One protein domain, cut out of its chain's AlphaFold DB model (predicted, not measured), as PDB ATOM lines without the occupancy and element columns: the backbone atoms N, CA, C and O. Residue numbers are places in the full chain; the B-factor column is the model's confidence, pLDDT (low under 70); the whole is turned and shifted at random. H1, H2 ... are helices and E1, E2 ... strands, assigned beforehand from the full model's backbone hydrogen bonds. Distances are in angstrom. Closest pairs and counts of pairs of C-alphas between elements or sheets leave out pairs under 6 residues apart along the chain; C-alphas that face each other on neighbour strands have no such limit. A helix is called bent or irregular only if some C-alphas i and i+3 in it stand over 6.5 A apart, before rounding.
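AT A GLANCE: This is residues 5 to 53 of the 126 residues of an uncharacterized protein of Hyphomicrobium sp. (strain MC1) (UniProt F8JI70). A small sheet of three antiparallel strands has a single helix, H1, packed slantwise over one of its faces, while no named element covers the other face. Most of the sheet is a hairpin of two seven-residue strands, E1 and E2, and the short strand E3 lies along the other side of E1. The printed part has 49 residues, with three named strands and one named helix in the order E1, E2, E3, H1; the sheet's order is E2, E1, E3, and the class is mixed, helices and strands. The whole is compact, with a radius of gyration of the C-alphas of 10.8 A, and its outline is only just flat, spanning 33 by 22 by 12 A.

HOW THE PARTS SIT: E1, residues 7 to 13, is the inner strand of the sheet. E2, residues 19 to 25, is its antiparallel neighbour at 148 degrees, and the two form a hairpin. N 10 and O 22 are within hydrogen-bond range at 2.8 A, and so are N 20 and O 12 at 2.8 A. E3, residues 34 to 36, is antiparallel to E1 at 122 degrees, with N 11 and O 34 at 2.8 A and N 36 and O 9 at 2.9 A. E2 and E3 are the edge strands; they are apart, but only just, their closest C-alphas being 8.1 A from each other. H1, residues 38 to 52, is on the sheet at a height over the sheet of 8.2 A, and with the sheet it makes two layers, a helix on one face of a sheet. It lies over E2 and E1 and runs slantwise to the strands, at 46 degrees to E2 on the local plane. The closest C-alphas of E2 and H1 are those of Ala 21 and Arg 41, 5.7 A apart; for E1 and H1 they are those of Tyr 9 and Arg 41, 7.1 A apart. In H1 every O i to N i+4 pair is within hydrogen-bond range.

IN THESE COORDINATES: E1 begins at C-alpha 7, at (18.918, 85.822, 29.681), and is 18.9 A long from first to last C-alpha. E2 is 18.4 A long and ends at C-alpha 25, at (22.147, 82.957, 28.442). E3, from Lys 34 to Ile 36, is 6.3 A long. H1 is 20.6 A long, is not bent, and ends at C-alpha 52, at (22.809, 96.647, 6.261).

THE WHOLE: The two C-alphas farthest apart are those of Glu 5 and Thr 53, the first and last printed residues, at 33.7 A. The printed part has no cut. The links from E1 to E2 and from E3 to H1 are tight, and the link from E2 to E3, with 8 residues between them, is short. The mean pLDDT of the printed part is 84.1, and residue 5 and residues 52 to 53 are under 70.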
ATOM      1  N   GLU A   5      15.269  85.454  34.153       61.12
ATOM      2  CA  GLU A   5      16.332  86.126  34.907       61.12
ATOM      3  C   GLU A   5      17.756  85.776  34.444       61.12
ATOM      4  O   GLU A   5      18.702  86.471  34.804       61.12
ATOM      5  N   LYS A   6      17.931  84.721  33.636       75.06
ATOM      6  CA  LYS A   6      19.257  84.265  33.177       75.06
ATOM      7  C   LYS A   6      19.585  84.621  31.728       75.06
ATOM      8  O   LYS A   6      20.608  84.176  31.205       75.06
ATOM      9  N   TRP A   7      18.728  85.393  31.066       80.06
ATOM     10  CA  TRP A   7      18.918  85.822  29.681       80.06
ATOM     11  C   TRP A   7      19.183  87.324  29.630       80.06
ATOM     12  O   TRP A   7      18.547  88.096  30.340       80.06
ATOM     13  N   GLY A   8      20.140  87.731  28.802       87.12
ATOM     14  CA  GLY A   8      20.522  89.130  28.652       87.12
ATOM     15  C   GLY A   8      21.088  89.426  27.271       87.12
ATOM     16  O   GLY A   8      21.379  88.518  26.485       87.12
ATOM     17  N   TYR A   9      21.229  90.714  26.969       90.75
ATOM     18  CA  TYR A   9      21.876  91.174  25.748       90.75
ATOM     19  C   TYR A   9      23.366  91.402  25.976       90.75
ATOM     20  O   TYR A   9      23.794  91.903  27.016       90.75
ATOM     21  N   PHE A  10      24.152  91.050  24.964       91.62
ATOM     22  CA  PHE A  10      25.598  91.178  24.966       91.62
ATOM     23  C   PHE A  10      26.077  91.822  23.666       91.62
ATOM     24  O   PHE A  10      25.590  91.498  22.585       91.62
ATOM     25  N   ALA A  11      27.065  92.705  23.764       92.06
ATOM     26  CA  ALA A  11      27.811  93.212  22.622       92.06
ATOM     27  C   ALA A  11      28.863  92.182  22.195       92.06
ATOM     28  O   ALA A  11      29.708  91.778  22.999       92.06
ATOM     29  N   VAL A  12      28.818  91.779  20.927       91.44
ATOM     30  CA  VAL A  12      29.712  90.786  20.314       91.44
ATOM     31  C   VAL A  12      30.294  91.368  19.031       91.44
ATOM     32  O   VAL A  12      29.624  92.119  18.325       91.44
ATOM     33  N   LEU A  13      31.542  91.029  18.719       89.81
ATOM     34  CA  LEU A  13      32.145  91.354  17.431       89.81
ATOM     35  C   LEU A  13      31.715  90.305  16.397       89.81
ATOM     36  O   LEU A  13      31.937  89.117  16.610       89.81
ATOM     37  N   ASN A  14      31.091  90.727  15.302       84.62
ATOM     38  CA  ASN A  14      30.762  89.833  14.195       84.62
ATOM     39  C   ASN A  14      31.976  89.596  13.275       84.62
ATOM     40  O   ASN A  14      33.005  90.263  13.397       84.62
ATOM     41  N   ASP A  15      31.825  88.691  12.308       83.69
ATOM     42  CA  ASP A  15      32.887  88.293  11.366       83.69
ATOM     43  C   ASP A  15      33.433  89.450  10.508       83.69
ATOM     44  O   ASP A  15      34.546  89.383   9.994       83.69
ATOM     45  N   ASN A  16      32.676  90.546  10.398       81.38
ATOM     46  CA  ASN A  16      33.071  91.758   9.680       81.38
ATOM     47  C   ASN A  16      33.781  92.783  10.586       81.38
ATOM     48  O   ASN A  16      34.004  93.920  10.175       81.38
ATOM     49  N   GLY A  17      34.104  92.423  11.833       83.19
ATOM     50  CA  GLY A  17      34.756  93.317  12.793       83.19
ATOM     51  C   GLY A  17      33.830  94.398  13.359       83.19
ATOM     52  O   GLY A  17      34.292  95.437  13.829       83.19
ATOM     53  N   HIS A  18      32.516  94.189  13.311       87.50
ATOM     54  CA  HIS A  18      31.516  95.143  13.777       87.50
ATOM     55  C   HIS A  18      30.823  94.667  15.051       87.50
ATOM     56  O   HIS A  18      30.470  93.499  15.178       87.50
ATOM     57  N   ILE A  19      30.568  95.597  15.975       89.38
ATOM     58  CA  ILE A  19      29.781  95.306  17.175       89.38
ATOM     59  C   ILE A  19      28.317  95.087  16.779       89.38
ATOM     60  O   ILE A  19      27.735  95.908  16.058       89.38
ATOM     61  N   VAL A  20      27.756  93.981  17.265       90.62
ATOM     62  CA  VAL A  20      26.350  93.583  17.149       90.62
ATOM     63  C   VAL A  20      25.806  93.176  18.517       90.62
ATOM     64  O   VAL A  20      26.546  92.681  19.369       90.62
ATOM     65  N   ALA A  21      24.509  93.386  18.730       91.56
ATOM     66  CA  ALA A  21      23.824  92.915  19.923       91.56
ATOM     67  C   ALA A  21      23.401  91.450  19.731       91.56
ATOM     68  O   ALA A  21      22.822  91.087  18.708       91.56
ATOM     69  N   CYS A  22      23.692  90.603  20.715       88.56
ATOM     70  CA  CYS A  22      23.345  89.186  20.735       88.56
ATOM     71  C   CYS A  22      22.585  88.865  22.023       88.56
ATOM     72  O   CYS A  22      22.994  89.284  23.103       88.56
ATOM     73  N   HIS A  23      21.485  88.122  21.918       90.25
ATOM     74  CA  HIS A  23      20.726  87.671  23.080       90.25
ATOM     75  C   HIS A  23      21.182  86.267  23.482       90.25
ATOM     76  O   HIS A  23      21.045  85.324  22.699       90.25
ATOM     77  N   ALA A  24      21.728  86.123  24.689       86.12
ATOM     78  CA  ALA A  24      22.324  84.875  25.158       86.12
ATOM     79  C   ALA A  24      21.993  84.598  26.631       86.12
ATOM     80  O   ALA A  24      21.585  85.483  27.386       86.12
ATOM     81  N   HIS A  25      22.178  83.343  27.035       86.44
ATOM     82  CA  HIS A  25      22.147  82.957  28.442       86.44
ATOM     83  C   HIS A  25      23.434  83.434  29.125       86.44
ATOM     84  O   HIS A  25      24.511  83.275  28.550       86.44
ATOM     85  N   MET A  26      23.349  83.975  30.343       80.75
ATOM     86  CA  MET A  26      24.497  84.578  31.040       80.75
ATOM     87  C   MET A  26      25.686  83.615  31.188       80.75
ATOM     88  O   MET A  26      26.822  84.005  30.938       80.75
ATOM     89  N   ASP A  27      25.420  82.339  31.487       81.94
ATOM     90  CA  ASP A  27      26.459  81.301  31.635       81.94
ATOM     91  C   ASP A  27      27.074  80.830  30.299       81.94
ATOM     92  O   ASP A  27      28.044  80.071  30.278       81.94
ATOM     93  N   HIS A  28      26.500  81.251  29.170       84.00
ATOM     94  CA  HIS A  28      26.900  80.851  27.818       84.00
ATOM     95  C   HIS A  28      27.087  82.059  26.895       84.00
ATOM     96  O   HIS A  28      26.898  81.957  25.680       84.00
ATOM     97  N   ALA A  29      27.442  83.213  27.462       81.31
ATOM     98  CA  ALA A  29      27.735  84.397  26.676       81.31
ATOM     99  C   ALA A  29      28.945  84.134  25.751       81.31
ATOM    100  O   ALA A  29      29.912  83.488  26.171       81.31
ATOM    101  N   PRO A  30      28.928  84.618  24.495       83.44
ATOM    102  CA  PRO A  30      30.053  84.458  23.578       83.44
ATOM    103  C   PRO A  30      31.367  84.979  24.177       83.44
ATOM    104  O   PRO A  30      31.384  85.974  24.907       83.44
ATOM    105  N   ALA A  31      32.483  84.319  23.868       79.62
ATOM    106  CA  ALA A  31      33.787  84.702  24.401       79.62
ATOM    107  C   ALA A  31      34.148  86.147  24.006       79.62
ATOM    108  O   ALA A  31      34.017  86.536  22.848       79.62
ATOM    109  N   GLY A  32      34.590  86.949  24.980       81.19
ATOM    110  CA  GLY A  32      34.915  88.365  24.770       81.19
ATOM    111  C   GLY A  32      33.700  89.296  24.660       81.19
ATOM    112  O   GLY A  32      33.878  90.485  24.390       81.19
ATOM    113  N   SER A  33      32.484  88.787  24.877       86.44
ATOM    114  CA  SER A  33      31.273  89.604  24.886       86.44
ATOM    115  C   SER A  33      31.132  90.433  26.167       86.44
ATOM    116  O   SER A  33      31.662  90.081  27.224       86.44
ATOM    117  N   LYS A  34      30.427  91.565  26.066       88.44
ATOM    118  CA  LYS A  34      30.136  92.452  27.203       88.44
ATOM    119  C   LYS A  34      28.628  92.575  27.401       88.44
ATOM    120  O   LYS A  34      27.951  92.824  26.405       88.44
ATOM    121  N   PRO A  35      28.094  92.428  28.627       89.69
ATOM    122  CA  PRO A  35      26.685  92.699  28.896       89.69
ATOM    123  C   PRO A  35      26.335  94.138  28.509       89.69
ATOM    124  O   PRO A  35      27.126  95.044  28.769       89.69
ATOM    125  N   ILE A  36      25.167  94.333  27.904       90.00
ATOM    126  CA  ILE A  36      24.658  95.644  27.490       90.00
ATOM    127  C   ILE A  36      23.216  95.836  27.954       90.00
ATOM    128  O   ILE A  36      22.455  94.878  28.101       90.00
ATOM    129  N   SER A  37      22.847  97.090  28.180       90.12
ATOM    130  CA  SER A  37      21.481  97.504  28.488       90.12
ATOM    131  C   SER A  37      20.576  97.497  27.249       90.12
ATOM    132  O   SER A  37      21.040  97.498  26.108       90.12
ATOM    133  N   ASP A  38      19.260  97.564  27.463       86.25
ATOM    134  CA  ASP A  38      18.282  97.658  26.369       86.25
ATOM    135  C   ASP A  38      18.431  98.943  25.534       86.25
ATOM    136  O   ASP A  38      18.123  98.948  24.336       86.25
ATOM    137  N   ALA A  39      18.919 100.026  26.151       88.38
ATOM    138  CA  ALA A  39      19.218 101.281  25.465       88.38
ATOM    139  C   ALA A  39      20.410 101.107  24.509       88.38
ATOM    140  O   ALA A  39      20.281 101.367  23.315       88.38
ATOM    141  N   GLU A  40      21.521 100.555  25.006       88.31
ATOM    142  CA  GLU A  40      22.716 100.263  24.200       88.31
ATOM    143  C   GLU A  40      22.424  99.248  23.091       88.31
ATOM    144  O   GLU A  40      22.901  99.392  21.965       88.31
ATOM    145  N   ARG A  41      21.586  98.241  23.366       90.50
ATOM    146  CA  ARG A  41      21.089  97.312  22.345       90.50
ATOM    147  C   ARG A  41      20.402  98.065  21.211       90.50
ATOM    148  O   ARG A  41      20.723  97.821  20.052       90.50
ATOM    149  N   SER A  42      19.479  98.967  21.538       88.31
ATOM    150  CA  SER A  42      18.698  99.705  20.538       88.31
ATOM    151  C   SER A  42      19.596 100.579  19.652       88.31
ATOM    152  O   SER A  42      19.384 100.662  18.443       88.31
ATOM    153  N   GLU A  43      20.644 101.172  20.226       90.19
ATOM    154  CA  GLU A  43      21.655 101.934  19.484       90.19
ATOM    155  C   GLU A  43      22.501 101.041  18.562       90.19
ATOM    156  O   GLU A  43      22.694 101.364  17.386       90.19
ATOM    157  N   ILE A  44      22.970  99.892  19.061       88.94
ATOM    158  CA  ILE A  44      23.758  98.927  18.279       88.94
ATOM    159  C   ILE A  44      22.919  98.328  17.143       88.94
ATOM    160  O   ILE A  44      23.423  98.161  16.028       88.94
ATOM    161  N   GLU A  45      21.650  98.015  17.390       86.81
ATOM    162  CA  GLU A  45      20.717  97.516  16.378       86.81
ATOM    163  C   GLU A  45      20.476  98.567  15.295       86.81
ATOM    164  O   GLU A  45      20.672  98.267  14.120       86.81
ATOM    165  N   ALA A  46      20.181  99.817  15.666       85.62
ATOM    166  CA  ALA A  46      20.003 100.909  14.709       85.62
ATOM    167  C   ALA A  46      21.260 101.142  13.850       85.62
ATOM    168  O   ALA A  46      21.165 101.244  12.624       85.62
ATOM    169  N   ALA A  47      22.446 101.152  14.466       84.31
ATOM    170  CA  ALA A  47      23.718 101.266  13.754       84.31
ATOM    171  C   ALA A  47      23.986 100.055  12.843       84.31
ATOM    172  O   ALA A  47      24.587 100.180  11.776       84.31
ATOM    173  N   THR A  48      23.549  98.858  13.237       81.25
ATOM    174  CA  THR A  48      23.640  97.651  12.404       81.25
ATOM    175  C   THR A  48      22.706  97.745  11.207       81.25
ATOM    176  O   THR A  48      23.175  97.549  10.092       81.25
ATOM    177  N   THR A  49      21.448  98.141  11.407       75.69
ATOM    178  CA  THR A  49      20.461  98.350  10.340       75.69
ATOM    179  C   THR A  49      20.922  99.391   9.324       75.69
ATOM    180  O   THR A  49      20.830  99.140   8.128       75.69
ATOM    181  N   GLN A  50      21.482 100.519   9.773       77.38
ATOM    182  CA  GLN A  50      22.014 101.554   8.875       77.38
ATOM    183  C   GLN A  50      23.147 101.033   7.976       77.38
ATOM    184  O   GLN A  50      23.252 101.442   6.819       77.38
ATOM    185  N   ARG A  51      23.968 100.100   8.480       73.56
ATOM    186  CA  ARG A  51      25.045  99.445   7.716       73.56
ATOM    187  C   ARG A  51      24.530  98.359   6.770       73.56
ATOM    188  O   ARG A  51      25.129  98.150   5.721       73.56
ATOM    189  N   THR A  52      23.438  97.672   7.113       61.81
ATOM    190  CA  THR A  52      22.809  96.647   6.261       61.81
ATOM    191  C   THR A  52      21.819  97.206   5.239       61.81
ATOM    192  O   THR A  52      21.401  96.466   4.346       61.81
ATOM    193  N   THR A  53      21.487  98.502   5.277       55.00
ATOM    194  CA  THR A  53      20.741  99.197   4.210       55.00
ATOM    195  C   THR A  53      21.582  99.429   2.948       55.00
ATOM    196  O   THR A  53      21.800 100.548   2.499       55.00
TER     197      THR A  53